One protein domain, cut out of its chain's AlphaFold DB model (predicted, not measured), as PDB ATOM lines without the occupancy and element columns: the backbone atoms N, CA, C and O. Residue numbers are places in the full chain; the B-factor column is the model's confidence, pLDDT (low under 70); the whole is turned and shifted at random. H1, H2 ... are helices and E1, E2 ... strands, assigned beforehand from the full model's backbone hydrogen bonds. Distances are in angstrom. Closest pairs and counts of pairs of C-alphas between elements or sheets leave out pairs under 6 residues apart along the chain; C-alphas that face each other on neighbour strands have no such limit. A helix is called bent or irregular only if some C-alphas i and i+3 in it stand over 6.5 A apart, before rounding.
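This is residues 28 to 229 of the 231 residues of an uncharacterized protein of Mycoplasma hominis (UniProt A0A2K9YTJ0). One large antiparallel sheet of nine strands curls like part of a barrel and folds back on itself, so that its edge strand E3 comes up to E6 on the other leaf. The roll is not closed by strand pairing between its edges E3 and E5; H1 packs on E5 and E6 at one end, H2 packs along E4, and H4 touches H2. H3 follows E4, and the long links E1 to E2 and E8 to E9 make large loops. The printed part has 202 residues with four named helices and nine named strands, in the order H1 E1 E2 H2 E3 E4 H3 H4 E5 E6 E7 E8 E9, and its class is mixed, helices and strands. It is compact, with a radius of gyration of the C-alphas of 16.7 A and spans of 49 by 41 by 28 A.

The twisted sheet runs, strand beside strand, E3 at residues 94 to 101, E4 at 105 to 112, E2 at 78 to 83, E1 at 46 to 55, E9 at 220 to 228, E8 at 195 to 205, E7 at 177 to 188, E6 at 156 to 167 and E5 at 147 to 151. It is a folded sheet, one sheet bent back into two leaves: E3 E4 E2 E1 E9 E8 face E6 E5, with E7 as the hinge. Across the leaves, the closest C-alphas of E3 and E6 are those of Gly 98 and Ala 164, 5.2 A apart. E5 E6 E7 E8 E9 form a meander, each strand the antiparallel neighbour of the one before. Backbone atoms within hydrogen-bond range include N 97 and O 109 at 2.9 A for E3 and E4, N 108 and O 80 at 2.8 A for E4 and E2, N 48 and O 79 at 2.8 A for E2 and E1, and N 51 and O 225 at 2.9 A for E1 and E9. Further on are N 198 and O 224 at 2.9 A for E9 and E8, N 181 and O 201 at 3.0 A for E8 and E7, N 164 and O 180 at 2.8 A for E7 and E6, and N 158 and O 149 at 2.8 A for E6 and E5. H1, residues 28 to 41, is on the sheet; its closest C-alphas to E5 are those of Glu 33 and Ser 149, 5.6 A apart. H2, residues 84 to 91, is on the sheet over E4 at a height over the sheet of 8.6 A, and runs along the strands, at 3 degrees to E4 on the local plane. H2 is irregular, with C-alphas 85 and 88 7.4 A apart. E2, H2 and E3 form a split strand-helix-strand unit, two strands running the same way with E4 between them, and its crossover is right-handed. H4, residues 129 to 136, touches H2, the closest C-alphas being those of Glu 91 and Ala 130, 5.1 A apart; they run opposite ways at a steep tilt of 69.7 degrees, only just short of about perpendicular. H4 only grazes the sheet with residues 129 to 133, and H3, residues 113 to 119, only grazes it with residues 113 to 116. Every O i to N i+4 pair is within hydrogen-bond range in H1, H3 and H4; in H2 it is 1 of 4, beside 3 of 5 O i to N i+3 pairs.

H1 begins at C-alpha 28, (-14.040, -46.866, -22.401), and is 20.4 A long. E6 is 31.9 A long, E7 30.1 A, E8 28.4 A, E1 25.9 A and E9 25.7 A. E6 bends by 63 degrees at residue 161, E7 by 67 degrees at residue 183 and E3 by 70 degrees at residue 97. E9 ends at C-alpha 228, (-8.281, -26.529, -44.791).

The C-alphas of Asn 28 and Glu 211, the two farthest apart, are 52.1 A apart. The printed part has no cut. The links E1 to E2, 22 residues, and E8 to E9, 14 residues, are long. The mean pLDDT of the printed part is 82.6; 37 residues are under 70, among them residues 62 to 69, 134 to 142 and 207 to 219.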
ATOM      1  N   ASN A  28     -13.307 -48.094 -22.749       56.84
ATOM      2  CA  ASN A  28     -14.040 -46.866 -22.401       56.84
ATOM      3  C   ASN A  28     -13.309 -45.578 -22.811       56.84
ATOM      4  O   ASN A  28     -13.948 -44.559 -23.080       56.84
ATOM      5  N   ASN A  29     -11.974 -45.606 -22.872       81.69
ATOM      6  CA  ASN A  29     -11.211 -44.437 -23.283       81.69
ATOM      7  C   ASN A  29     -11.371 -44.175 -24.789       81.69
ATOM      8  O   ASN A  29     -11.532 -43.035 -25.198       81.69
ATOM      9  N   ARG A  30     -11.413 -45.217 -25.633       86.94
ATOM     10  CA  ARG A  30     -11.511 -45.033 -27.091       86.94
ATOM     11  C   ARG A  30     -12.830 -44.381 -27.500       86.94
ATOM     12  O   ARG A  30     -12.808 -43.441 -28.282       86.94
ATOM     13  N   GLU A  31     -13.957 -44.856 -26.976       90.44
ATOM     14  CA  GLU A  31     -15.283 -44.293 -27.275       90.44
ATOM     15  C   GLU A  31     -15.389 -42.816 -26.881       90.44
ATOM     16  O   GLU A  31     -15.838 -41.978 -27.666       90.44
ATOM     17  N   THR A  32     -14.892 -42.481 -25.688       92.88
ATOM     18  CA  THR A  32     -14.834 -41.096 -25.207       92.88
ATOM     19  C   THR A  32     -13.992 -40.223 -26.139       92.88
ATOM     20  O   THR A  32     -14.421 -39.137 -26.530       92.88
ATOM     21  N   GLU A  33     -12.822 -40.709 -26.555       94.62
ATOM     22  CA  GLU A  33     -11.925 -39.990 -27.463       94.62
ATOM     23  C   GLU A  33     -12.527 -39.813 -28.864       94.62
ATOM     24  O   GLU A  33     -12.387 -38.746 -29.460       94.62
ATOM     25  N   LEU A  34     -13.263 -40.805 -29.376       92.94
ATOM     26  CA  LEU A  34     -13.997 -40.687 -30.640       92.94
ATOM     27  C   LEU A  34     -15.078 -39.601 -30.557       92.94
ATOM     28  O   LEU A  34     -15.173 -38.762 -31.450       92.94
ATOM     29  N   LYS A  35     -15.855 -39.564 -29.468       93.50
ATOM     30  CA  LYS A  35     -16.903 -38.550 -29.265       93.50
ATOM     31  C   LYS A  35     -16.322 -37.141 -29.105       93.50
ATOM     32  O   LYS A  35     -16.856 -36.172 -29.653       93.50
ATOM     33  N   ASN A  36     -15.213 -37.018 -28.380       95.19
ATOM     34  CA  ASN A  36     -14.497 -35.753 -28.251       95.19
ATOM     35  C   ASN A  36     -13.943 -35.287 -29.601       95.19
ATOM     36  O   ASN A  36     -14.023 -34.100 -29.911       95.19
ATOM     37  N   ALA A  37     -13.423 -36.207 -30.419       94.62
ATOM     38  CA  ALA A  37     -12.908 -35.881 -31.742       94.62
ATOM     39  C   ALA A  37     -14.020 -35.324 -32.638       94.62
ATOM     40  O   ALA A  37     -13.840 -34.275 -33.248       94.62
ATOM     41  N   GLU A  38     -15.202 -35.941 -32.644       93.50
ATOM     42  CA  GLU A  38     -16.352 -35.407 -33.387       93.50
ATOM     43  C   GLU A  38     -16.805 -34.040 -32.882       93.50
ATOM     44  O   GLU A  38     -17.120 -33.159 -33.679       93.50
ATOM     45  N   THR A  39     -16.778 -33.828 -31.566       94.62
ATOM     46  CA  THR A  39     -17.084 -32.518 -30.974       94.62
ATOM     47  C   THR A  39     -16.104 -31.443 -31.456       94.62
ATOM     48  O   THR A  39     -16.510 -30.315 -31.730       94.62
ATOM     49  N   ILE A  40     -14.817 -31.783 -31.583       94.31
ATOM     50  CA  ILE A  40     -13.769 -30.879 -32.081       94.31
ATOM     51  C   ILE A  40     -13.921 -30.611 -33.585       94.31
ATOM     52  O   ILE A  40     -13.757 -29.471 -34.018       94.31
ATOM     53  N   ILE A  41     -14.209 -31.646 -34.379       92.50
ATOM     54  CA  ILE A  41     -14.394 -31.557 -35.837       92.50
ATOM     55  C   ILE A  41     -15.625 -30.704 -36.172       92.50
ATOM     56  O   ILE A  41     -15.579 -29.861 -37.071       92.50
ATOM     57  N   GLY A  42     -16.710 -30.886 -35.418       89.56
ATOM     58  CA  GLY A  42     -17.997 -30.254 -35.676       89.56
ATOM     59  C   GLY A  42     -18.762 -30.920 -36.822       89.56
ATOM     60  O   GLY A  42     -18.479 -32.048 -37.215       89.56
ATOM     61  N   ASN A  43     -19.762 -30.212 -37.358       86.75
ATOM     62  CA  ASN A  43     -20.751 -30.805 -38.268       86.75
ATOM     63  C   ASN A  43     -20.543 -30.506 -39.757       86.75
ATOM     64  O   ASN A  43     -21.431 -30.760 -40.571       86.75
ATOM     65  N   LYS A  44     -19.414 -29.900 -40.118       88.25
ATOM     66  CA  LYS A  44     -19.135 -29.504 -41.500       88.25
ATOM     67  C   LYS A  44     -18.145 -30.467 -42.129       88.25
ATOM     68  O   LYS A  44     -17.235 -30.947 -41.460       88.25
ATOM     69  N   GLU A  45     -18.326 -30.709 -43.422       94.44
ATOM     70  CA  GLU A  45     -17.278 -31.309 -44.237       94.44
ATOM     71  C   GLU A  45     -16.057 -30.382 -44.237       94.44
ATOM     72  O   GLU A  45     -16.203 -29.160 -44.316       94.44
ATOM     73  N   ILE A  46     -14.868 -30.963 -44.104       95.38
ATOM     74  CA  ILE A  46     -13.599 -30.237 -44.118       95.38
ATOM     75  C   ILE A  46     -12.733 -30.868 -45.192       95.38
ATOM     76  O   ILE A  46     -12.401 -32.051 -45.114       95.38
ATOM     77  N   VAL A  47     -12.365 -30.073 -46.187       95.75
ATOM     78  CA  VAL A  47     -11.460 -30.482 -47.256       95.75
ATOM     79  C   VAL A  47     -10.072 -29.953 -46.933       95.75
ATOM     80  O   VAL A  47      -9.938 -28.803 -46.538       95.75
ATOM     81  N   PHE A  48      -9.046 -30.780 -47.090       96.19
ATOM     82  CA  PHE A  48      -7.656 -30.422 -46.843       96.19
ATOM     83  C   PHE A  48      -6.830 -30.580 -48.119       96.19
ATOM     84  O   PHE A  48      -6.871 -31.634 -48.763       96.19
ATOM     85  N   ASN A  49      -6.038 -29.554 -48.429       92.44
ATOM     86  CA  ASN A  49      -5.062 -29.569 -49.517       92.44
ATOM     87  C   ASN A  49      -3.651 -29.636 -48.933       92.44
ATOM     88  O   ASN A  49      -3.372 -29.007 -47.909       92.44
ATOM     89  N   MET A  50      -2.769 -30.407 -49.571       91.44
ATOM     90  CA  MET A  50      -1.370 -30.479 -49.163       91.44
ATOM     91  C   MET A  50      -0.677 -29.167 -49.519       91.44
ATOM     92  O   MET A  50      -0.818 -28.664 -50.635       91.44
ATOM     93  N   VAL A  51       0.052 -28.608 -48.562       91.19
ATOM     94  CA  VAL A  51       0.779 -27.344 -48.729       91.19
ATOM     95  C   VAL A  51       2.281 -27.516 -48.579       91.19
ATOM     96  O   VAL A  51       3.019 -26.656 -49.042       91.19
ATOM     97  N   ASP A  52       2.731 -28.599 -47.936       89.19
ATOM     98  CA  ASP A  52       4.154 -28.843 -47.718       89.19
ATOM     99  C   ASP A  52       4.474 -30.324 -47.465       89.19
ATOM    100  O   ASP A  52       3.638 -31.087 -46.963       89.19
ATOM    101  N   ILE A  53       5.706 -30.710 -47.795       87.12
ATOM    102  CA  ILE A  53       6.303 -32.023 -47.541       87.12
ATOM    103  C   ILE A  53       7.721 -31.806 -47.028       87.12
ATOM    104  O   ILE A  53       8.573 -31.291 -47.749       87.12
ATOM    105  N   LEU A  54       7.984 -32.263 -45.806       86.50
ATOM    106  CA  LEU A  54       9.299 -32.202 -45.169       86.50
ATOM    107  C   LEU A  54       9.873 -33.618 -45.055       86.50
ATOM    108  O   LEU A  54       9.175 -34.525 -44.594       86.50
ATOM    109  N   ASN A  55      11.128 -33.825 -45.446       81.56
ATOM    110  CA  ASN A  55      11.850 -35.081 -45.201       81.56
ATOM    111  C   ASN A  55      12.473 -35.063 -43.788       81.56
ATOM    112  O   ASN A  55      12.610 -34.001 -43.188       81.56
ATOM    113  N   SER A  56      12.852 -36.216 -43.224       64.94
ATOM    114  CA  SER A  56      13.299 -36.349 -41.826       64.94
ATOM    115  C   SER A  56      14.529 -35.534 -41.411       64.94
ATOM    116  O   SER A  56      14.854 -35.550 -40.223       64.94
ATOM    117  N   GLU A  57      15.196 -34.856 -42.346       57.06
ATOM    118  CA  GLU A  57      16.442 -34.125 -42.099       57.06
ATOM    119  C   GLU A  57      16.458 -32.663 -42.616       57.06
ATOM    120  O   GLU A  57      17.298 -31.914 -42.134       57.06
ATOM    121  N   GLU A  58      15.549 -32.195 -43.498       59.31
ATOM    122  CA  GLU A  58      15.699 -30.890 -44.204       59.31
ATOM    123  C   GLU A  58      14.380 -30.233 -44.714       59.31
ATOM    124  O   GLU A  58      13.279 -30.709 -44.423       59.31
ATOM    125  N   GLU A  59      14.553 -29.108 -45.438       62.59
ATOM    126  CA  GLU A  59      13.620 -28.192 -46.131       62.59
ATOM    127  C   GLU A  59      12.500 -28.852 -46.973       62.59
ATOM    128  O   GLU A  59      12.436 -30.065 -47.170       62.59
ATOM    129  N   SER A  60      11.582 -28.018 -47.478       65.12
ATOM    130  CA  SER A  60      10.445 -28.437 -48.308       65.12
ATOM    131  C   SER A  60      10.883 -29.147 -49.593       65.12
ATOM    132  O   SER A  60      11.622 -28.589 -50.403       65.12
ATOM    133  N   VAL A  61      10.343 -30.347 -49.830       71.69
ATOM    134  CA  VAL A  61      10.537 -31.105 -51.079       71.69
ATOM    135  C   VAL A  61       9.670 -30.545 -52.213       71.69
ATOM    136  O   VAL A  61      10.021 -30.692 -53.379       71.69
ATOM    137  N   LEU A  62       8.569 -29.852 -51.893       65.75
ATOM    138  CA  LEU A  62       7.656 -29.283 -52.896       65.75
ATOM    139  C   LEU A  62       8.277 -28.136 -53.708       65.75
ATOM    140  O   LEU A  62       7.761 -27.803 -54.772       65.75
ATOM    141  N   ASN A  63       9.359 -27.525 -53.216       56.28
ATOM    142  CA  ASN A  63      10.038 -26.415 -53.889       56.28
ATOM    143  C   ASN A  63      11.067 -26.871 -54.941       56.28
ATOM    144  O   ASN A  63      11.580 -26.031 -55.678       56.28
ATOM    145  N   ASN A  64      11.354 -28.175 -55.029       52.91
ATOM    146  CA  ASN A  64      12.333 -28.739 -55.953       52.91
ATOM    147  C   ASN A  64      11.620 -29.420 -57.137       52.91
ATOM    148  O   ASN A  64      11.231 -30.578 -57.056       52.91
ATOM    149  N   ASP A  65      11.492 -28.676 -58.237       51.34
ATOM    150  CA  ASP A  65      11.031 -29.083 -59.576       51.34
ATOM    151  C   ASP A  65       9.538 -29.382 -59.831       51.34
ATOM    152  O   ASP A  65       8.807 -30.010 -59.070       51.34
ATOM    153  N   ALA A  66       9.097 -28.950 -61.020       45.50
ATOM    154  CA  ALA A  66       7.735 -29.058 -61.553       45.50
ATOM    155  C   ALA A  66       7.410 -30.429 -62.191       45.50
ATOM    156  O   ALA A  66       6.387 -30.575 -62.861       45.50
ATOM    157  N   THR A  67       8.279 -31.429 -62.026       50.72
ATOM    158  CA  THR A  67       8.240 -32.707 -62.762       50.72
ATOM    159  C   THR A  67       8.058 -33.933 -61.868       50.72
ATOM    160  O   THR A  67       8.279 -35.057 -62.318       50.72
ATOM    161  N   ILE A  68       7.627 -33.766 -60.615       59.69
ATOM    162  CA  ILE A  68       7.565 -34.903 -59.695       59.69
ATOM    163  C   ILE A  68       6.348 -35.807 -59.965       59.69
ATOM    164  O   ILE A  68       5.215 -35.514 -59.575       59.69
ATOM    165  N   SER A  69       6.588 -36.964 -60.587       64.19
ATOM    166  CA  SER A  69       5.604 -38.038 -60.732       64.19
ATOM    167  C   SER A  69       5.576 -38.915 -59.476       64.19
ATOM    168  O   SER A  69       6.296 -39.902 -59.381       64.19
ATOM    169  N   GLY A  70       4.760 -38.568 -58.480       75.88
ATOM    170  CA  GLY A  70       4.646 -39.402 -57.281       75.88
ATOM    171  C   GLY A  70       4.061 -38.674 -56.077       75.88
ATOM    172  O   GLY A  70       3.534 -37.577 -56.237       75.88
ATOM    173  N   PRO A  71       4.166 -39.240 -54.863       79.06
ATOM    174  CA  PRO A  71       3.592 -38.667 -53.640       79.06
ATOM    175  C   PRO A  71       4.163 -37.297 -53.240       79.06
ATOM    176  O   PRO A  71       3.694 -36.717 -52.263       79.06
ATOM    177  N   TRP A  72       5.148 -36.777 -53.980       79.69
ATOM    178  CA  TRP A  72       5.783 -35.483 -53.728       79.69
ATOM    179  C   TRP A  72       5.114 -34.308 -54.442       79.69
ATOM    180  O   TRP A  72       5.560 -33.186 -54.273       79.69
ATOM    181  N   ARG A  73       4.049 -34.516 -55.220       80.81
ATOM    182  CA  ARG A  73       3.251 -33.411 -55.783       80.81
ATOM    183  C   ARG A  73       2.122 -33.006 -54.836       80.81
ATOM    184  O   ARG A  73       1.496 -33.862 -54.212       80.81
ATOM    185  N   ASN A  74       1.825 -31.711 -54.754       84.56
ATOM    186  CA  ASN A  74       0.814 -31.152 -53.843       84.56
ATOM    187  C   ASN A  74      -0.622 -31.655 -54.094       84.56
ATOM    188  O   ASN A  74      -1.433 -31.702 -53.172       84.56
ATOM    189  N   ASP A  75      -0.935 -32.070 -55.317       87.75
ATOM    190  CA  ASP A  75      -2.229 -32.609 -55.726       87.75
ATOM    191  C   ASP A  75      -2.313 -34.141 -55.605       87.75
ATOM    192  O   ASP A  75      -3.368 -34.705 -55.897       87.75
ATOM    193  N   PHE A  76      -1.254 -34.826 -55.145       87.81
ATOM    194  CA  PHE A  76      -1.244 -36.294 -55.078       87.81
ATOM    195  C   PHE A  76      -2.285 -36.837 -54.104       87.81
ATOM    196  O   PHE A  76      -3.033 -37.762 -54.418       87.81
ATOM    197  N   PHE A  77      -2.305 -36.261 -52.903       88.00
ATOM    198  CA  PHE A  77      -3.192 -36.656 -51.824       88.00
ATOM    199  C   PHE A  77      -4.207 -35.560 -51.557       88.00
ATOM    200  O   PHE A  77      -3.870 -34.384 -51.436       88.00
ATOM    201  N   LYS A  78      -5.447 -35.980 -51.344       92.81
ATOM    202  CA  LYS A  78      -6.491 -35.145 -50.768       92.81
ATOM    203  C   LYS A  78      -6.989 -35.804 -49.494       92.81
ATOM    204  O   LYS A  78      -7.175 -37.018 -49.450       92.81
ATOM    205  N   ILE A  79      -7.195 -35.011 -48.449       95.44
ATOM    206  CA  ILE A  79      -7.768 -35.508 -47.198       95.44
ATOM    207  C   ILE A  79      -9.089 -34.800 -46.976       95.44
ATOM    208  O   ILE A  79      -9.193 -33.586 -47.132       95.44
ATOM    209  N   VAL A  80     -10.114 -35.568 -46.634       96.56
ATOM    210  CA  VAL A  80     -11.437 -35.018 -46.358       96.56
ATOM    211  C   VAL A  80     -11.957 -35.592 -45.054       96.56
ATOM    212  O   VAL A  80     -11.874 -36.792 -44.822       96.56
ATOM    213  N   ILE A  81     -12.530 -34.736 -44.214       96.19
ATOM    214  CA  ILE A  81     -13.357 -35.151 -43.086       96.19
ATOM    215  C   ILE A  81     -14.804 -34.940 -43.492       96.19
ATOM    216  O   ILE A  81     -15.215 -33.811 -43.740       96.19
ATOM    217  N   THR A  82     -15.571 -36.020 -43.598       95.50
ATOM    218  CA  THR A  82     -16.953 -35.970 -44.093       95.50
ATOM    219  C   THR A  82     -17.850 -36.938 -43.337       95.50
ATOM    220  O   THR A  82     -17.375 -37.799 -42.592       95.50
ATOM    221  N   SER A  83     -19.166 -36.788 -43.492       93.06
ATOM    222  CA  SER A  83     -20.119 -37.755 -42.950       93.06
ATOM    223  C   SER A  83     -19.932 -39.105 -43.633       93.06
ATOM    224  O   SER A  83     -19.774 -39.165 -44.851       93.06
ATOM    225  N   LYS A  84     -20.059 -40.202 -42.880       89.81
ATOM    226  CA  LYS A  84     -20.019 -41.569 -43.432       89.81
ATOM    227  C   LYS A  84     -20.998 -41.795 -44.585       89.81
ATOM    228  O   LYS A  84     -20.728 -42.604 -45.461       89.81
ATOM    229  N   LYS A  85     -22.118 -41.065 -44.598       90.25
ATOM    230  CA  LYS A  85     -23.133 -41.136 -45.659       90.25
ATOM    231  C   LYS A  85     -22.651 -40.583 -47.003       90.25
ATOM    232  O   LYS A  85     -23.253 -40.884 -48.022       90.25
ATOM    233  N   ASN A  86     -21.595 -39.774 -47.003       90.75
ATOM    234  CA  ASN A  86     -21.045 -39.164 -48.210       90.75
ATOM    235  C   ASN A  86     -19.952 -40.020 -48.852       90.75
ATOM    236  O   ASN A  86     -19.337 -39.569 -49.810       90.75
ATOM    237  N   PHE A  87     -19.671 -41.214 -48.331       85.81
ATOM    238  CA  PHE A  87     -18.582 -42.056 -48.815       85.81
ATOM    239  C   PHE A  87     -18.690 -42.346 -50.322       85.81
ATOM    240  O   PHE A  87     -17.757 -42.048 -51.065       85.81
ATOM    241  N   ASP A  88     -19.872 -42.759 -50.785       86.25
ATOM    242  CA  ASP A  88     -20.162 -43.087 -52.189       86.25
ATOM    243  C   ASP A  88     -19.910 -41.910 -53.154       86.25
ATOM    244  O   ASP A  88     -19.582 -42.109 -54.324       86.25
ATOM    245  N   LYS A  89     -20.009 -40.659 -52.671       90.12
ATOM    246  CA  LYS A  89     -19.687 -39.454 -53.462       90.12
ATOM    247  C   LYS A  89     -18.209 -39.431 -53.863       90.12
ATOM    248  O   LYS A  89     -17.879 -38.907 -54.923       90.12
ATOM    249  N   TYR A  90     -17.322 -39.950 -53.014       90.44
ATOM    250  CA  TYR A  90     -15.877 -39.896 -53.227       90.44
ATOM    251  C   TYR A  90     -15.367 -41.050 -54.087       90.44
ATOM    252  O   TYR A  90     -14.474 -40.832 -54.901       90.44
ATOM    253  N   GLU A  91     -15.952 -42.242 -53.979       86.50
ATOM    254  CA  GLU A  91     -15.479 -43.440 -54.692       86.50
ATOM    255  C   GLU A  91     -15.581 -43.354 -56.223       86.50
ATOM    256  O   GLU A  91     -14.957 -44.144 -56.929       86.50
ATOM    257  N   LYS A  92     -16.342 -42.392 -56.759       85.50
ATOM    258  CA  LYS A  92     -16.459 -42.168 -58.206       85.50
ATOM    259  C   LYS A  92     -15.214 -41.508 -58.808       85.50
ATOM    260  O   LYS A  92     -14.714 -41.952 -59.841       85.50
ATOM    261  N   ASP A  93     -14.736 -40.446 -58.162       90.81
ATOM    262  CA  ASP A  93     -13.693 -39.557 -58.695       90.81
ATOM    263  C   ASP A  93     -12.353 -39.702 -57.955       90.81
ATOM    264  O   ASP A  93     -11.335 -39.133 -58.368       90.81
ATOM    265  N   TYR A  94     -12.331 -40.476 -56.867       92.31
ATOM    266  CA  TYR A  94     -11.167 -40.680 -56.019       92.31
ATOM    267  C   TYR A  94     -10.964 -42.152 -55.677       92.31
ATOM    268  O   TYR A  94     -11.902 -42.886 -55.376       92.31
ATOM    269  N   CYS A  95      -9.696 -42.553 -55.621       89.44
ATOM    270  CA  CYS A  95      -9.300 -43.723 -54.862       89.44
ATOM    271  C   CYS A  95      -9.227 -43.338 -53.373       89.44
ATOM    272  O   CYS A  95      -8.257 -42.719 -52.937       89.44
ATOM    273  N   VAL A  96     -10.252 -43.677 -52.588       89.00
ATOM    274  CA  VAL A  96     -10.161 -43.813 -51.128       89.00
ATOM    275  C   VAL A  96      -9.192 -44.943 -50.743       89.00
ATOM    276  O   VAL A  96      -9.549 -46.118 -50.738       89.00
ATOM    277  N   PHE A  97      -7.956 -44.623 -50.392       84.81
ATOM    278  CA  PHE A  97      -6.984 -45.651 -50.003       84.81
ATOM    279  C   PHE A  97      -6.896 -45.908 -48.502       84.81
ATOM    280  O   PHE A  97      -6.308 -46.895 -48.065       84.81
ATOM    281  N   GLY A  98      -7.481 -45.021 -47.707       87.12
ATOM    282  CA  GLY A  98      -7.569 -45.166 -46.268       87.12
ATOM    283  C   GLY A  98      -8.811 -44.469 -45.741       87.12
ATOM    284  O   GLY A  98      -9.259 -43.457 -46.284       87.12
ATOM    285  N   LYS A  99      -9.348 -45.003 -44.650       89.44
ATOM    286  CA  LYS A  99     -10.469 -44.440 -43.911       89.44
ATOM    287  C   LYS A  99     -10.267 -44.650 -42.415       89.44
ATOM    288  O   LYS A  99      -9.981 -45.760 -41.976       89.44
ATOM    289  N   ILE A 100     -10.481 -43.594 -41.635       90.19
ATOM    290  CA  ILE A 100     -10.573 -43.673 -40.175       90.19
ATOM    291  C   ILE A 100     -11.982 -43.255 -39.770       90.19
ATOM    292  O   ILE A 100     -12.364 -42.100 -39.953       90.19
ATOM    293  N   ASP A 101     -12.742 -44.201 -39.229       90.06
ATOM    294  CA  ASP A 101     -14.130 -43.994 -38.823       90.06
ATOM    295  C   ASP A 101     -14.240 -43.449 -37.391       90.06
ATOM    296  O   ASP A 101     -13.673 -44.009 -36.450       90.06
ATOM    297  N   PHE A 102     -15.046 -42.400 -37.231       89.62
ATOM    298  CA  PHE A 102     -15.623 -41.966 -35.956       89.62
ATOM    299  C   PHE A 102     -17.043 -42.537 -35.809       89.62
ATOM    300  O   PHE A 102     -17.315 -43.613 -36.340       89.62
ATOM    301  N   TYR A 103     -17.967 -41.886 -35.101       88.94
ATOM    302  CA  TYR A 103     -19.358 -42.343 -35.026       88.94
ATOM    303  C   TYR A 103     -20.134 -41.973 -36.300       88.94
ATOM    304  O   TYR A 103     -20.536 -42.864 -37.053       88.94
ATOM    305  N   ALA A 104     -20.298 -40.680 -36.572       90.69
ATOM    306  CA  ALA A 104     -21.011 -40.098 -37.707       90.69
ATOM    307  C   ALA A 104     -20.093 -39.662 -38.866       90.69
ATOM    308  O   ALA A 104     -20.561 -39.550 -40.006       90.69
ATOM    309  N   TYR A 105     -18.807 -39.436 -38.589       92.69
ATOM    310  CA  TYR A 105     -17.832 -38.921 -39.558       92.69
ATOM    311  C   TYR A 105     -16.702 -39.909 -39.843       92.69
ATOM    312  O   TYR A 105     -16.488 -40.862 -39.091       92.69
ATOM    313  N   SER A 106     -15.953 -39.639 -40.910       92.06
ATOM    314  CA  SER A 106     -14.714 -40.335 -41.243       92.06
ATOM    315  C   SER A 106     -13.679 -39.362 -41.799       92.06
ATOM    316  O   SER A 106     -14.030 -38.429 -42.523       92.06
ATOM    317  N   ILE A 107     -12.403 -39.607 -41.496       94.31
ATOM    318  CA  ILE A 107     -11.286 -39.063 -42.278       94.31
ATOM    319  C   ILE A 107     -11.073 -40.001 -43.465       94.31
ATOM    320  O   ILE A 107     -10.850 -41.196 -43.265       94.31
ATOM    321  N   LEU A 108     -11.131 -39.461 -44.677       93.56
ATOM    322  CA  LEU A 108     -10.852 -40.154 -45.928       93.56
ATOM    323  C   LEU A 108      -9.501 -39.693 -46.471       93.56
ATOM    324  O   LEU A 108      -9.254 -38.491 -46.582       93.56
ATOM    325  N   PHE A 109      -8.657 -40.653 -46.837       91.94
ATOM    326  CA  PHE A 109      -7.418 -40.415 -47.567       91.94
ATOM    327  C   PHE A 109      -7.651 -40.772 -49.030       91.94
ATOM    328  O   PHE A 109      -8.010 -41.909 -49.343       91.94
ATOM    329  N   LEU A 110      -7.491 -39.790 -49.913       92.56
ATOM    330  CA  LEU A 110      -7.934 -39.851 -51.300       92.56
ATOM    331  C   LEU A 110      -6.765 -39.615 -52.260       92.56
ATOM    332  O   LEU A 110      -5.950 -38.723 -52.026       92.56
ATOM    333  N   ILE A 111      -6.737 -40.349 -53.372       91.81
ATOM    334  CA  ILE A 111      -5.925 -40.029 -54.555       91.81
ATOM    335  C   ILE A 111      -6.892 -39.707 -55.705       91.81
ATOM    336  O   ILE A 111      -7.730 -40.554 -56.032       91.81
ATOM    337  N   PRO A 112      -6.838 -38.509 -56.318       93.19
ATOM    338  CA  PRO A 112      -7.716 -38.159 -57.434       93.19
ATOM    339  C   PRO A 112      -7.533 -39.093 -58.633       93.19
ATOM    340  O   PRO A 112      -6.404 -39.434 -58.984       93.19
ATOM    341  N   LYS A 113      -8.620 -39.435 -59.337       92.50
ATOM    342  CA  LYS A 113      -8.562 -40.289 -60.538       92.50
ATOM    343  C   LYS A 113      -7.593 -39.765 -61.600       92.50
ATOM    344  O   LYS A 113      -6.825 -40.539 -62.163       92.50
ATOM    345  N   LYS A 114      -7.575 -38.446 -61.811       91.38
ATOM    346  CA  LYS A 114      -6.626 -37.775 -62.711       91.38
ATOM    347  C   LYS A 114      -5.170 -38.082 -62.339       91.38
ATOM    348  O   LYS A 114      -4.382 -38.453 -63.199       91.38
ATOM    349  N   VAL A 115      -4.834 -38.003 -61.051       90.00
ATOM    350  CA  VAL A 115      -3.489 -38.325 -60.559       90.00
ATOM    351  C   VAL A 115      -3.185 -39.808 -60.752       90.00
ATOM    352  O   VAL A 115      -2.081 -40.138 -61.174       90.00
ATOM    353  N   LEU A 116      -4.145 -40.704 -60.490       89.38
ATOM    354  CA  LEU A 116      -3.959 -42.146 -60.708       89.38
ATOM    355  C   LEU A 116      -3.611 -42.468 -62.170       89.38
ATOM    356  O   LEU A 116      -2.775 -43.337 -62.399       89.38
ATOM    357  N   LEU A 117      -4.212 -41.765 -63.137       88.56
ATOM    358  CA  LEU A 117      -3.889 -41.894 -64.566       88.56
ATOM    359  C   LEU A 117      -2.476 -41.403 -64.867       88.56
ATOM    360  O   LEU A 117      -1.674 -42.135 -65.438       88.56
ATOM    361  N   GLU A 118      -2.158 -40.180 -64.439       86.25
ATOM    362  CA  GLU A 118      -0.855 -39.549 -64.686       86.25
ATOM    363  C   GLU A 118       0.305 -40.352 -64.081       86.25
ATOM    364  O   GLU A 118       1.398 -40.404 -64.639       86.25
ATOM    365  N   THR A 119       0.062 -41.000 -62.942       82.25
ATOM    366  CA  THR A 119       1.066 -41.785 -62.208       82.25
ATOM    367  C   THR A 119       1.039 -43.275 -62.557       82.25
ATOM    368  O   THR A 119       1.917 -44.017 -62.120       82.25
ATOM    369  N   GLY A 120       0.071 -43.716 -63.367       85.75
ATOM    370  CA  GLY A 120      -0.035 -45.086 -63.871       85.75
ATOM    371  C   GLY A 120      -0.657 -46.102 -62.908       85.75
ATOM    372  O   GLY A 120      -0.583 -47.296 -63.184       85.75
ATOM    373  N   PHE A 121      -1.281 -45.679 -61.801       86.38
ATOM    374  CA  PHE A 121      -2.054 -46.575 -60.919       86.38
ATOM    375  C   PHE A 121      -3.314 -47.141 -61.591       86.38
ATOM    376  O   PHE A 121      -3.848 -48.146 -61.118       86.38
ATOM    377  N   ILE A 122      -3.786 -46.493 -62.659       89.25
ATOM    378  CA  ILE A 122      -4.805 -46.999 -63.581       89.25
ATOM    379  C   ILE A 122      -4.382 -46.697 -65.018       89.25
ATOM    380  O   ILE A 122      -3.738 -45.683 -65.283       89.25
ATOM    381  N   SER A 123      -4.753 -47.574 -65.948       87.06
ATOM    382  CA  SER A 123      -4.383 -47.462 -67.366       87.06
ATOM    383  C   SER A 123      -5.375 -46.693 -68.245       87.06
ATOM    384  O   SER A 123      -5.024 -46.348 -69.372       87.06
ATOM    385  N   SER A 124      -6.600 -46.428 -67.774       89.31
ATOM    386  CA  SER A 124      -7.662 -45.824 -68.592       89.31
ATOM    387  C   SER A 124      -8.590 -44.907 -67.798       89.31
ATOM    388  O   SER A 124      -8.949 -45.201 -66.654       89.31
ATOM    389  N   GLU A 125      -9.023 -43.814 -68.435       90.00
ATOM    390  CA  GLU A 125     -10.057 -42.906 -67.925       90.00
ATOM    391  C   GLU A 125     -11.391 -43.616 -67.670       90.00
ATOM    392  O   GLU A 125     -12.131 -43.211 -66.776       90.00
ATOM    393  N   ASP A 126     -11.669 -44.720 -68.363       90.75
ATOM    394  CA  ASP A 126     -12.895 -45.506 -68.187       90.75
ATOM    395  C   ASP A 126     -12.854 -46.425 -66.957       90.75
ATOM    396  O   ASP A 126     -13.854 -47.059 -66.617       90.75
ATOM    397  N   PHE A 127     -11.721 -46.506 -66.247       89.75
ATOM    398  CA  PHE A 127     -11.600 -47.361 -65.069       89.75
ATOM    399  C   PHE A 127     -12.621 -46.963 -63.990       89.75
ATOM    400  O   PHE A 127     -12.616 -45.835 -63.481       89.75
ATOM    401  N   ASN A 128     -13.506 -47.895 -63.631       88.25
ATOM    402  CA  ASN A 128     -14.550 -47.670 -62.638       88.25
ATOM    403  C   ASN A 128     -14.009 -47.925 -61.220       88.25
ATOM    404  O   ASN A 128     -13.877 -49.067 -60.778       88.25
ATOM    405  N   LEU A 129     -13.704 -46.837 -60.508       87.75
ATOM    406  CA  LEU A 129     -13.187 -46.879 -59.140       87.75
ATOM    407  C   LEU A 129     -14.212 -47.459 -58.149       87.75
ATOM    408  O   LEU A 129     -13.843 -48.305 -57.340       87.75
ATOM    409  N   ALA A 130     -15.494 -47.099 -58.251       82.75
ATOM    410  CA  ALA A 130     -16.548 -47.602 -57.361       82.75
ATOM    411  C   ALA A 130     -16.735 -49.130 -57.476       82.75
ATOM    412  O   ALA A 130     -16.850 -49.849 -56.476       82.75
ATOM    413  N   ASP A 131     -16.675 -49.665 -58.697       80.62
ATOM    414  CA  ASP A 131     -16.700 -51.117 -58.917       80.62
ATOM    415  C   ASP A 131     -15.465 -51.804 -58.327       80.62
ATOM    416  O   ASP A 131     -15.555 -52.925 -57.820       80.62
ATOM    417  N   PHE A 132     -14.300 -51.152 -58.383       78.94
ATOM    418  CA  PHE A 132     -13.092 -51.670 -57.754       78.94
ATOM    419  C   PHE A 132     -13.248 -51.750 -56.228       78.94
ATOM    420  O   PHE A 132     -12.927 -52.793 -55.649       78.94
ATOM    421  N   TYR A 133     -13.797 -50.708 -55.592       73.44
ATOM    422  CA  TYR A 133     -14.064 -50.654 -54.150       73.44
ATOM    423  C   TYR A 133     -14.925 -51.812 -53.661       73.44
ATOM    424  O   TYR A 133     -14.476 -52.613 -52.833       73.44
ATOM    425  N   SER A 134     -16.129 -51.924 -54.227       66.00
ATOM    426  CA  SER A 134     -17.136 -52.919 -53.838       66.00
ATOM    427  C   SER A 134     -16.622 -54.361 -53.921       66.00
ATOM    428  O   SER A 134     -17.020 -55.211 -53.124       66.00
ATOM    429  N   LYS A 135     -15.696 -54.637 -54.849       67.25
ATOM    430  CA  LYS A 135     -15.136 -55.975 -55.081       67.25
ATOM    431  C   LYS A 135     -13.871 -56.267 -54.274       67.25
ATOM    432  O   LYS A 135     -13.622 -57.429 -53.964       67.25
ATOM    433  N   ASN A 136     -13.046 -55.260 -53.968       63.84
ATOM    434  CA  ASN A 136     -11.648 -55.505 -53.589       63.84
ATOM    435  C   ASN A 136     -11.164 -54.857 -52.292       63.84
ATOM    436  O   ASN A 136     -10.111 -55.276 -51.815       63.84
ATOM    437  N   LEU A 137     -11.854 -53.864 -51.726       61.41
ATOM    438  CA  LEU A 137     -11.275 -53.045 -50.648       61.41
ATOM    439  C   LEU A 137     -11.951 -53.174 -49.277       61.41
ATOM    440  O   LEU A 137     -11.470 -52.583 -48.312       61.41
ATOM    441  N   ASN A 138     -12.953 -54.049 -49.131       56.22
ATOM    442  CA  ASN A 138     -13.580 -54.324 -47.828       56.22
ATOM    443  C   ASN A 138     -12.583 -54.767 -46.735       56.22
ATOM    444  O   ASN A 138     -12.839 -54.533 -45.560       56.22
ATOM    445  N   PHE A 139     -11.442 -55.379 -47.086       56.22
ATOM    446  CA  PHE A 139     -10.433 -55.771 -46.092       56.22
ATOM    447  C   PHE A 139      -9.477 -54.631 -45.700       56.22
ATOM    448  O   PHE A 139      -9.026 -54.597 -44.557       56.22
ATOM    449  N   VAL A 140      -9.190 -53.688 -46.609       58.34
ATOM    450  CA  VAL A 140      -8.259 -52.567 -46.364       58.34
ATOM    451  C   VAL A 140      -8.869 -51.555 -45.388       58.34
ATOM    452  O   VAL A 140      -8.163 -50.958 -44.581       58.34
ATOM    453  N   PHE A 141     -10.198 -51.429 -45.370       60.50
ATOM    454  CA  PHE A 141     -10.914 -50.551 -44.438       60.50
ATOM    455  C   PHE A 141     -11.119 -51.119 -43.029       60.50
ATOM    456  O   PHE A 141     -11.637 -50.415 -42.161       60.50
ATOM    457  N   ASN A 142     -10.706 -52.362 -42.773       63.56
ATOM    458  CA  ASN A 142     -10.790 -52.948 -41.433       63.56
ATOM    459  C   ASN A 142      -9.628 -52.525 -40.527       63.56
ATOM    460  O   ASN A 142      -9.676 -52.764 -39.317       63.56
ATOM    461  N   GLU A 143      -8.596 -51.883 -41.077       72.69
ATOM    462  CA  GLU A 143      -7.529 -51.326 -40.262       72.69
ATOM    463  C   GLU A 143      -8.033 -50.161 -39.414       72.69
ATOM    464  O   GLU A 143      -8.647 -49.208 -39.886       72.69
ATOM    465  N   GLN A 144      -7.753 -50.243 -38.117       82.50
ATOM    466  CA  GLN A 144      -8.139 -49.243 -37.138       82.50
ATOM    467  C   GLN A 144      -6.880 -48.636 -36.527       82.50
ATOM    468  O   GLN A 144      -5.941 -49.372 -36.209       82.50
ATOM    469  N   PRO A 145      -6.856 -47.318 -36.269       88.19
ATOM    470  CA  PRO A 145      -5.747 -46.725 -35.546       88.19
ATOM    471  C   PRO A 145      -5.551 -47.388 -34.189       88.19
ATOM    472  O   PRO A 145      -6.526 -47.706 -33.494       88.19
ATOM    473  N   ARG A 146      -4.295 -47.534 -33.761       89.44
ATOM    474  CA  ARG A 146      -3.989 -48.130 -32.453       89.44
ATOM    475  C   ARG A 146      -4.471 -47.258 -31.294       89.44
ATOM    476  O   ARG A 146      -4.870 -47.786 -30.259       89.44
ATOM    477  N   LYS A 147      -4.394 -45.934 -31.438       91.12
ATOM    478  CA  LYS A 147      -4.779 -44.977 -30.394       91.12
ATOM    479  C   LYS A 147      -5.314 -43.693 -31.016       91.12
ATOM    480  O   LYS A 147      -4.767 -43.218 -32.007       91.12
ATOM    481  N   ILE A 148      -6.338 -43.137 -30.379       92.25
ATOM    482  CA  ILE A 148      -6.868 -41.798 -30.637       92.25
ATOM    483  C   ILE A 148      -6.816 -41.040 -29.309       92.25
ATOM    484  O   ILE A 148      -7.008 -41.632 -28.245       92.25
ATOM    485  N   SER A 149      -6.466 -39.763 -29.355       93.94
ATOM    486  CA  SER A 149      -6.445 -38.877 -28.191       93.94
ATOM    487  C   SER A 149      -6.880 -37.484 -28.587       93.94
ATOM    488  O   SER A 149      -6.628 -37.048 -29.709       93.94
ATOM    489  N   THR A 150      -7.503 -36.772 -27.663       95.44
ATOM    490  CA  THR A 150      -8.078 -35.458 -27.909       95.44
ATOM    491  C   THR A 150      -7.743 -34.495 -26.789       95.44
ATOM    492  O   THR A 150      -7.455 -34.869 -25.652       95.44
ATOM    493  N   ASN A 151      -7.775 -33.212 -27.116       95.62
ATOM    494  CA  ASN A 151      -7.751 -32.149 -26.134       95.62
ATOM    495  C   ASN A 151      -8.785 -31.102 -26.541       95.62
ATOM    496  O   ASN A 151      -8.604 -30.342 -27.490       95.62
ATOM    497  N   LEU A 152      -9.892 -31.083 -25.801       93.12
ATOM    498  CA  LEU A 152     -11.023 -30.191 -26.057       93.12
ATOM    499  C   LEU A 152     -10.653 -28.711 -25.877       93.12
ATOM    500  O   LEU A 152     -11.184 -27.862 -26.586       93.12
ATOM    501  N   LYS A 153      -9.722 -28.389 -24.964       91.81
ATOM    502  CA  LYS A 153      -9.338 -27.001 -24.658       91.81
ATOM    503  C   LYS A 153      -8.597 -26.349 -25.822       91.81
ATOM    504  O   LYS A 153      -8.868 -25.199 -26.142       91.81
ATOM    505  N   ASN A 154      -7.663 -27.071 -26.438       92.94
ATOM    506  CA  ASN A 154      -6.905 -26.576 -27.590       92.94
ATOM    507  C   ASN A 154      -7.403 -27.145 -28.928       92.94
ATOM    508  O   ASN A 154      -6.741 -26.941 -29.936       92.94
ATOM    509  N   LYS A 155      -8.553 -27.834 -28.941       95.75
ATOM    510  CA  LYS A 155      -9.201 -28.392 -30.138       95.75
ATOM    511  C   LYS A 155      -8.259 -29.240 -31.006       95.75
ATOM    512  O   LYS A 155      -8.290 -29.141 -32.232       95.75
ATOM    513  N   LYS A 156      -7.425 -30.071 -30.372       96.69
ATOM    514  CA  LYS A 156      -6.493 -30.974 -31.068       96.69
ATOM    515  C   LYS A 156      -6.930 -32.428 -30.989       96.69
ATOM    516  O   LYS A 156      -7.436 -32.878 -29.959       96.69
ATOM    517  N   ILE A 157      -6.679 -33.158 -32.069       96.62
ATOM    518  CA  ILE A 157      -6.876 -34.605 -32.173       96.62
ATOM    519  C   ILE A 157      -5.557 -35.235 -32.624       96.62
ATOM    520  O   ILE A 157      -4.918 -34.753 -33.558       96.62
ATOM    521  N   TRP A 158      -5.171 -36.331 -31.976       96.75
ATOM    522  CA  TRP A 158      -4.024 -37.151 -32.344       96.75
ATOM    523  C   TRP A 158      -4.467 -38.574 -32.643       96.75
ATOM    524  O   TRP A 158      -5.196 -39.185 -31.858       96.75
ATOM    525  N   ILE A 159      -3.986 -39.123 -33.752       93.56
ATOM    526  CA  ILE A 159      -4.249 -40.500 -34.166       93.56
ATOM    527  C   ILE A 159      -2.914 -41.188 -34.423       93.56
ATOM    528  O   ILE A 159      -2.059 -40.645 -35.114       93.56
ATOM    529  N   TYR A 160      -2.718 -42.378 -33.862       91.75
ATOM    530  CA  TYR A 160      -1.424 -43.058 -33.877       91.75
ATOM    531  C   TYR A 160      -1.501 -44.428 -34.532       91.75
ATOM    532  O   TYR A 160      -2.371 -45.231 -34.181       91.75
ATOM    533  N   LYS A 161      -0.486 -44.718 -35.357       87.62
ATOM    534  CA  LYS A 161      -0.248 -46.007 -36.023       87.62
ATOM    535  C   LYS A 161      -1.453 -46.464 -36.845       87.62
ATOM    536  O   LYS A 161      -2.297 -47.210 -36.350       87.62
ATOM    537  N   TYR A 162      -1.498 -46.010 -38.089       86.19
ATOM    538  CA  TYR A 162      -2.481 -46.402 -39.094       86.19
ATOM    539  C   TYR A 162      -1.749 -46.724 -40.400       86.19
ATOM    540  O   TYR A 162      -0.858 -45.969 -40.785       86.19
ATOM    541  N   MET A 163      -2.075 -47.836 -41.056       82.38
ATOM    542  CA  MET A 163      -1.472 -48.209 -42.332       82.38
ATOM    543  C   MET A 163      -2.539 -48.209 -43.427       82.38
ATOM    544  O   MET A 163      -3.671 -48.629 -43.223       82.38
ATOM    545  N   ALA A 164      -2.162 -47.701 -44.595       75.81
ATOM    546  CA  ALA A 164      -3.003 -47.663 -45.780       75.81
ATOM    547  C   ALA A 164      -2.147 -48.012 -47.011       75.81
ATOM    548  O   ALA A 164      -1.389 -47.172 -47.506       75.81
ATOM    549  N   PRO A 165      -2.163 -49.272 -47.475       74.31
ATOM    550  CA  PRO A 165      -1.468 -49.664 -48.694       74.31
ATOM    551  C   PRO A 165      -2.301 -49.364 -49.951       74.31
ATOM    552  O   PRO A 165      -3.514 -49.552 -49.969       74.31
ATOM    553  N   VAL A 166      -1.624 -48.972 -51.032       77.75
ATOM    554  CA  VAL A 166      -2.178 -48.787 -52.380       77.75
ATOM    555  C   VAL A 166      -1.309 -49.519 -53.383       77.75
ATOM    556  O   VAL A 166      -0.091 -49.370 -53.418       77.75
ATOM    557  N   HIS A 167      -1.950 -50.295 -54.239       77.19
ATOM    558  CA  HIS A 167      -1.317 -50.967 -55.363       77.19
ATOM    559  C   HIS A 167      -1.942 -50.447 -56.649       77.19
ATOM    560  O   HIS A 167      -3.032 -49.874 -56.604       77.19
ATOM    561  N   LYS A 168      -1.284 -50.662 -57.789       79.69
ATOM    562  CA  LYS A 168      -1.922 -50.493 -59.089       79.69
ATOM    563  C   LYS A 168      -3.251 -51.257 -59.109       79.69
ATOM    564  O   LYS A 168      -3.332 -52.408 -58.672       79.69
ATOM    565  N   LEU A 169      -4.314 -50.554 -59.494       80.38
ATOM    566  CA  LEU A 169      -5.684 -50.980 -59.202       80.38
ATOM    567  C   LEU A 169      -6.213 -51.959 -60.254       80.38
ATOM    568  O   LEU A 169      -7.003 -52.840 -59.929       80.38
ATOM    569  N   ASP A 170      -5.761 -51.837 -61.500       79.12
ATOM    570  CA  ASP A 170      -6.100 -52.752 -62.594       79.12
ATOM    571  C   ASP A 170      -5.204 -54.004 -62.642       79.12
ATOM    572  O   ASP A 170      -5.624 -55.026 -63.181       79.12
ATOM    573  N   ASP A 171      -4.024 -53.976 -62.019       79.38
ATOM    574  CA  ASP A 171      -3.162 -55.148 -61.826       79.38
ATOM    575  C   ASP A 171      -2.376 -55.054 -60.507       79.38
ATOM    576  O   ASP A 171      -1.320 -54.419 -60.421       79.38
ATOM    577  N   LYS A 172      -2.877 -55.758 -59.483       69.06
ATOM    578  CA  LYS A 172      -2.335 -55.763 -58.109       69.06
ATOM    579  C   LYS A 172      -0.895 -56.280 -58.002       69.06
ATOM    580  O   LYS A 172      -0.243 -56.016 -56.990       69.06
ATOM    581  N   ASN A 173      -0.416 -57.030 -58.997       73.00
ATOM    582  CA  ASN A 173       0.946 -57.569 -59.024       73.00
ATOM    583  C   ASN A 173       1.926 -56.651 -59.758       73.00
ATOM    584  O   ASN A 173       3.127 -56.923 -59.762       73.00
ATOM    585  N   SER A 174       1.428 -55.564 -60.342       73.69
ATOM    586  CA  SER A 174       2.234 -54.588 -61.059       73.69
ATOM    587  C   SER A 174       2.430 -53.298 -60.266       73.69
ATOM    588  O   SER A 174       1.849 -53.068 -59.203       73.69
ATOM    589  N   GLU A 175       3.321 -52.465 -60.785       78.00
ATOM    590  CA  GLU A 175       3.638 -51.148 -60.248       78.00
ATOM    591  C   GLU A 175       2.879 -50.073 -61.041       78.00
ATOM    592  O   GLU A 175       2.583 -50.289 -62.221       78.00
ATOM    593  N   PRO A 176       2.561 -48.921 -60.425       77.50
ATOM    594  CA  PRO A 176       3.100 -48.415 -59.160       77.50
ATOM    595  C   PRO A 176       2.509 -49.036 -57.885       77.50
ATOM    596  O   PRO A 176       1.409 -49.589 -57.863       77.50
ATOM    597  N   ARG A 177       3.268 -48.941 -56.790       80.38
ATOM    598  CA  ARG A 177       2.871 -49.343 -55.434       80.38
ATOM    599  C   ARG A 177       3.219 -48.234 -54.450       80.38
ATOM    600  O   ARG A 177       4.286 -47.639 -54.535       80.38
ATOM    601  N   LEU A 178       2.335 -47.990 -53.493       81.50
ATOM    602  CA  LEU A 178       2.514 -47.034 -52.410       81.50
ATOM    603  C   LEU A 178       2.133 -47.697 -51.083       81.50
ATOM    604  O   LEU A 178       1.023 -48.195 -50.928       81.50
ATOM    605  N   ARG A 179       3.015 -47.676 -50.084       80.00
ATOM    606  CA  ARG A 179       2.640 -47.961 -48.695       80.00
ATOM    607  C   ARG A 179       2.697 -46.687 -47.881       80.00
ATOM    608  O   ARG A 179       3.743 -46.050 -47.793       80.00
ATOM    609  N   PHE A 180       1.565 -46.365 -47.269       82.88
ATOM    610  CA  PHE A 180       1.384 -45.176 -46.459       82.88
ATOM    611  C   PHE A 180       1.221 -45.583 -44.995       82.88
ATOM    612  O   PHE A 180       0.164 -46.060 -44.585       82.88
ATOM    613  N   TYR A 181       2.279 -45.447 -44.197       87.75
ATOM    614  CA  TYR A 181       2.221 -45.739 -42.766       87.75
ATOM    615  C   TYR A 181       2.220 -44.445 -41.959       87.75
ATOM    616  O   TYR A 181       3.249 -43.789 -41.817       87.75
ATOM    617  N   ILE A 182       1.072 -44.101 -41.383       90.19
ATOM    618  CA  ILE A 182       0.903 -42.965 -40.483       90.19
ATOM    619  C   ILE A 182       1.389 -43.368 -39.097       90.19
ATOM    620  O   ILE A 182       0.717 -44.090 -38.355       90.19
ATOM    621  N   LYS A 183       2.553 -42.853 -38.707       91.94
ATOM    622  CA  LYS A 183       3.036 -42.959 -37.329       91.94
ATOM    623  C   LYS A 183       2.167 -42.104 -36.410       91.94
ATOM    624  O   LYS A 183       1.754 -42.586 -35.349       91.94
ATOM    625  N   GLN A 184       1.876 -40.877 -36.837       94.19
ATOM    626  CA  GLN A 184       1.022 -39.929 -36.133       94.19
ATOM    627  C   GLN A 184       0.305 -39.007 -37.129       94.19
ATOM    628  O   GLN A 184       0.924 -38.477 -38.043       94.19
ATOM    629  N   LEU A 185      -0.989 -38.793 -36.913       95.81
ATOM    630  CA  LEU A 185      -1.778 -37.714 -37.499       95.81
ATOM    631  C   LEU A 185      -2.111 -36.729 -36.385       95.81
ATOM    632  O   LEU A 185      -2.578 -37.140 -35.322       95.81
ATOM    633  N   THR A 186      -1.887 -35.444 -36.637       97.00
ATOM    634  CA  THR A 186      -2.288 -34.349 -35.749       97.00
ATOM    635  C   THR A 186      -3.256 -33.445 -36.492       97.00
ATOM    636  O   THR A 186      -2.894 -32.893 -37.523       97.00
ATOM    637  N   LEU A 187      -4.465 -33.272 -35.967       97.38
ATOM    638  CA  LEU A 187      -5.451 -32.326 -36.480       97.38
ATOM    639  C   LEU A 187      -5.617 -31.188 -35.471       97.38
ATOM    640  O   LEU A 187      -5.984 -31.426 -34.319       97.38
ATOM    641  N   ASP A 188      -5.329 -29.965 -35.907       96.69
ATOM    642  CA  ASP A 188      -5.480 -28.739 -35.131       96.69
ATOM    643  C   ASP A 188      -6.671 -27.927 -35.651       96.69
ATOM    644  O   ASP A 188      -6.606 -27.282 -36.701       96.69
ATOM    645  N   CYS A 189      -7.770 -27.967 -34.893       94.62
ATOM    646  CA  CYS A 189      -8.998 -27.231 -35.180       94.62
ATOM    647  C   CYS A 189      -9.105 -25.912 -34.393       94.62
ATOM    648  O   CYS A 189     -10.183 -25.315 -34.340       94.62
ATOM    649  N   SER A 190      -8.036 -25.471 -33.719       91.56
ATOM    650  CA  SER A 190      -8.027 -24.183 -33.008       91.56
ATOM    651  C   SER A 190      -7.743 -22.988 -33.915       91.56
ATOM    652  O   SER A 190      -8.049 -21.856 -33.548       91.56
ATOM    653  N   LEU A 191      -7.183 -23.248 -35.093       85.50
ATOM    654  CA  LEU A 191      -6.801 -22.250 -36.081       85.50
ATOM    655  C   LEU A 191      -8.003 -21.824 -36.937       85.50
ATOM    656  O   LEU A 191      -8.919 -22.612 -37.166       85.50
ATOM    657  N   ASN A 192      -7.964 -20.594 -37.464       85.81
ATOM    658  CA  ASN A 192      -8.971 -20.104 -38.417       85.81
ATOM    659  C   ASN A 192      -9.033 -20.975 -39.679       85.81
ATOM    660  O   ASN A 192     -10.117 -21.252 -40.181       85.81
ATOM    661  N   LYS A 193      -7.861 -21.400 -40.161       92.06
ATOM    662  CA  LYS A 193      -7.688 -22.410 -41.201       92.06
ATOM    663  C   LYS A 193      -7.157 -23.660 -40.518       92.06
ATOM    664  O   LYS A 193      -6.036 -23.637 -40.003       92.06
ATOM    665  N   LYS A 194      -7.965 -24.719 -40.440       95.81
ATOM    666  CA  LYS A 194      -7.558 -25.942 -39.731       95.81
ATOM    667  C   LYS A 194      -6.328 -26.550 -40.399       95.81
ATOM    668  O   LYS A 194      -6.180 -26.478 -41.619       95.81
ATOM    669  N   ARG A 195      -5.469 -27.185 -39.605       97.06
ATOM    670  CA  ARG A 195      -4.221 -27.792 -40.086       97.06
ATOM    671  C   ARG A 195      -4.166 -29.262 -39.718       97.06
ATOM    672  O   ARG A 195      -4.497 -29.633 -38.594       97.06
ATOM    673  N   LEU A 196      -3.733 -30.086 -40.662       97.00
ATOM    674  CA  LEU A 196      -3.545 -31.516 -40.480       97.00
ATOM    675  C   LEU A 196      -2.103 -31.872 -40.841       97.00
ATOM    676  O   LEU A 196      -1.635 -31.574 -41.933       97.00
ATOM    677  N   GLU A 197      -1.392 -32.497 -39.908       95.69
ATOM    678  CA  GLU A 197      -0.013 -32.952 -40.097       95.69
ATOM    679  C   GLU A 197       0.051 -34.473 -40.023       95.69
ATOM    680  O   GLU A 197      -0.508 -35.071 -39.099       95.69
ATOM    681  N   LEU A 198       0.757 -35.092 -40.967       93.62
ATOM    682  CA  LEU A 198       0.996 -36.530 -41.001       93.62
ATOM    683  C   LEU A 198       2.488 -36.822 -40.897       93.62
ATOM    684  O   LEU A 198       3.231 -36.562 -41.837       93.62
ATOM    685  N   ASP A 199       2.905 -37.435 -39.793       92.31
ATOM    686  CA  ASP A 199       4.215 -38.071 -39.686       92.31
ATOM    687  C   ASP A 199       4.110 -39.481 -40.278       92.31
ATOM    688  O   ASP A 199       3.470 -40.369 -39.696       92.31
ATOM    689  N   VAL A 200       4.722 -39.691 -41.442       88.88
ATOM    690  CA  VAL A 200       4.535 -40.893 -42.261       88.88
ATOM    691  C   VAL A 200       5.844 -41.584 -42.596       88.88
ATOM    692  O   VAL A 200       6.886 -40.957 -42.768       88.88
ATOM    693  N   HIS A 201       5.782 -42.906 -42.711       87.06
ATOM    694  CA  HIS A 201       6.764 -43.669 -43.468       87.06
ATOM    695  C   HIS A 201       6.130 -44.011 -44.813       87.06
ATOM    696  O   HIS A 201       5.070 -44.644 -44.858       87.06
ATOM    697  N   LEU A 202       6.776 -43.569 -45.885       81.44
ATOM    698  CA  LEU A 202       6.324 -43.772 -47.249       81.44
ATOM    699  C   LEU A 202       7.253 -44.739 -47.956       81.44
ATOM    700  O   LEU A 202       8.475 -44.591 -47.929       81.44
ATOM    701  N   TRP A 203       6.636 -45.719 -48.600       79.06
ATOM    702  CA  TRP A 203       7.292 -46.552 -49.590       79.06
ATOM    703  C   TRP A 203       6.589 -46.342 -50.917       79.06
ATOM    704  O   TRP A 203       5.408 -46.660 -51.019       79.06
ATOM    705  N   TYR A 204       7.288 -45.824 -51.915       80.19
ATOM    706  CA  TYR A 204       6.765 -45.685 -53.265       80.19
ATOM    707  C   TYR A 204       7.647 -46.469 -54.234       80.19
ATOM    708  O   TYR A 204       8.868 -46.460 -54.100       80.19
ATOM    709  N   ILE A 205       7.026 -47.189 -55.165       76.69
ATOM    710  CA  ILE A 205       7.708 -47.885 -56.256       76.69
ATOM    711  C   ILE A 205       6.939 -47.607 -57.539       76.69
ATOM    712  O   ILE A 205       5.714 -47.756 -57.554       76.69
ATOM    713  N   GLN A 206       7.645 -47.252 -58.606       73.56
ATOM    714  CA  GLN A 206       7.078 -46.993 -59.923       73.56
ATOM    715  C   GLN A 206       7.862 -47.782 -60.989       73.56
ATOM    716  O   GLN A 206       9.085 -47.699 -61.035       73.56
ATOM    717  N   HIS A 207       7.166 -48.520 -61.866       59.81
ATOM    718  CA  HIS A 207       7.789 -49.135 -63.051       59.81
ATOM    719  C   HIS A 207       8.022 -48.071 -64.137       59.81
ATOM    720  O   HIS A 207       7.270 -47.097 -64.214       59.81
ATOM    721  N   PRO A 208       9.067 -48.214 -64.970       56.34
ATOM    722  CA  PRO A 208       9.838 -47.075 -65.446       56.34
ATOM    723  C   PRO A 208       9.047 -46.207 -66.423       56.34
ATOM    724  O   PRO A 208       8.575 -46.709 -67.442       56.34
ATOM    725  N   LYS A 209       8.989 -44.895 -66.145       50.91
ATOM    726  CA  LYS A 209       8.799 -43.843 -67.162       50.91
ATOM    727  C   LYS A 209       9.461 -42.487 -66.851       50.91
ATOM    728  O   LYS A 209       9.273 -41.574 -67.648       50.91
ATOM    729  N   SER A 210      10.245 -42.318 -65.780       47.47
ATOM    730  CA  SER A 210      10.939 -41.039 -65.542       47.47
ATOM    731  C   SER A 210      12.408 -41.221 -65.144       47.47
ATOM    732  O   SER A 210      12.742 -42.139 -64.401       47.47
ATOM    733  N   GLU A 211      13.271 -40.338 -65.658       39.97
ATOM    734  CA  GLU A 211      14.699 -40.209 -65.310       39.97
ATOM    735  C   GLU A 211      14.920 -39.575 -63.921       39.97
ATOM    736  O   GLU A 211      16.053 -39.460 -63.462       39.97
ATOM    737  N   TYR A 212      13.840 -39.187 -63.235       43.91
ATOM    738  CA  TYR A 212      13.854 -38.501 -61.945       43.91
ATOM    739  C   TYR A 212      13.284 -39.413 -60.866       43.91
ATOM    740  O   TYR A 212      12.295 -39.112 -60.195       43.91
ATOM    741  N   ASP A 213      13.911 -40.577 -60.726       41.75
ATOM    742  CA  ASP A 213      13.616 -41.488 -59.635       41.75
ATOM    743  C   ASP A 213      14.188 -40.865 -58.354       41.75
ATOM    744  O   ASP A 213      15.388 -40.935 -58.075       41.75
ATOM    745  N   PHE A 214      13.332 -40.214 -57.559       48.25
ATOM    746  CA  PHE A 214      13.632 -40.020 -56.144       48.25
ATOM    747  C   PHE A 214      13.693 -41.417 -55.539       48.25
ATOM    748  O   PHE A 214      12.677 -41.955 -55.100       48.25
ATOM    749  N   GLY A 215      14.886 -42.014 -55.563       45.66
ATOM    750  CA  GLY A 215      15.187 -43.305 -54.971       45.66
ATOM    751  C   GLY A 215      15.007 -43.222 -53.465       45.66
ATOM    752  O   GLY A 215      15.967 -43.124 -52.705       45.66
ATOM    753  N   THR A 216      13.762 -43.230 -53.003       51.28
ATOM    754  CA  THR A 216      13.486 -43.439 -51.599       51.28
ATOM    755  C   THR A 216      13.813 -44.890 -51.325       51.28
ATOM    756  O   THR A 216      13.185 -45.792 -51.884       51.28
ATOM    757  N   ASN A 217      14.784 -45.116 -50.439       52.16
ATOM    758  CA  ASN A 217      14.884 -46.384 -49.728       52.16
ATOM    759  C   ASN A 217      13.472 -46.829 -49.308       52.16
ATOM    760  O   ASN A 217      12.623 -45.974 -49.048       52.16
ATOM    761  N   PRO A 218      13.205 -48.139 -49.196       53.44
ATOM    762  CA  PRO A 218      11.853 -48.691 -49.074       53.44
ATOM    763  C   PRO A 218      11.022 -48.171 -47.883       53.44
ATOM    764  O   PRO A 218       9.873 -48.566 -47.746       53.44
ATOM    765  N   TYR A 219      11.568 -47.297 -47.029       60.78
ATOM    766  CA  TYR A 219      10.864 -46.569 -45.979       60.78
ATOM    767  C   TYR A 219      11.500 -45.188 -45.738       60.78
ATOM    768  O   TYR A 219      12.298 -45.025 -44.810       60.78
ATOM    769  N   SER A 220      11.130 -44.183 -46.532       75.69
ATOM    770  CA  SER A 220      11.506 -42.788 -46.256       75.69
ATOM    771  C   SER A 220      10.515 -42.132 -45.295       75.69
ATOM    772  O   SER A 220       9.320 -42.439 -45.294       75.69
ATOM    773  N   LYS A 221      11.016 -41.252 -44.426       85.94
ATOM    774  CA  LYS A 221      10.235 -40.602 -43.369       85.94
ATOM    775  C   LYS A 221       9.893 -39.182 -43.788       85.94
ATOM    776  O   LYS A 221      10.793 -38.386 -44.014       85.94
ATOM    777  N   PHE A 222       8.608 -38.860 -43.802       86.38
ATOM    778  CA  PHE A 222       8.142 -37.530 -44.164       86.38
ATOM    779  C   PHE A 222       7.182 -36.974 -43.125       86.38
ATOM    780  O   PHE A 222       6.480 -37.722 -42.440       86.38
ATOM    781  N   LYS A 223       7.124 -35.648 -43.056       90.81
ATOM    782  CA  LYS A 223       5.999 -34.913 -42.501       90.81
ATOM    783  C   LYS A 223       5.241 -34.260 -43.653       90.81
ATOM    784  O   LYS A 223       5.782 -33.398 -44.337       90.81
ATOM    785  N   LEU A 224       3.990 -34.662 -43.848       91.25
ATOM    786  CA  LEU A 224       3.080 -34.038 -44.808       91.25
ATOM    787  C   LEU A 224       2.216 -33.014 -44.077       91.25
ATOM    788  O   LEU A 224       1.647 -33.327 -43.025       91.25
ATOM    789  N   ILE A 225       2.107 -31.807 -44.622       93.56
ATOM    790  CA  ILE A 225       1.348 -30.711 -44.022       93.56
ATOM    791  C   ILE A 225       0.190 -30.356 -44.944       93.56
ATOM    792  O   ILE A 225       0.373 -30.085 -46.131       93.56
ATOM    793  N   PHE A 226      -1.003 -30.319 -44.365       95.25
ATOM    794  CA  PHE A 226      -2.233 -29.961 -45.046       95.25
ATOM    795  C   PHE A 226      -2.943 -28.826 -44.325       95.25
ATOM    796  O   PHE A 226      -2.934 -28.741 -43.094       95.25
ATOM    797  N   GLU A 227      -3.640 -28.003 -45.095       96.00
ATOM    798  CA  GLU A 227      -4.483 -26.937 -44.569       96.00
ATOM    799  C   GLU A 227      -5.886 -27.001 -45.173       96.00
ATOM    800  O   GLU A 227      -6.068 -27.430 -46.313       96.00
ATOM    801  N   GLU A 228      -6.877 -26.584 -44.385       96.06
ATOM    802  CA  GLU A 228      -8.281 -26.529 -44.791       96.06
ATOM    803  C   GLU A 228      -8.469 -25.658 -46.034       96.06
ATOM    804  O   GLU A 228      -7.989 -24.525 -46.097       96.06
ATOM    805  N   ASP A 229      -9.198 -26.171 -47.012       91.44
ATOM    806  CA  ASP A 229      -9.649 -25.396 -48.152       91.44
ATOM    807  C   ASP A 229     -10.836 -24.530 -47.726       91.44
ATOM    808  O   ASP A 229     -11.909 -25.036 -47.396       91.44
TER     809      ASP A 229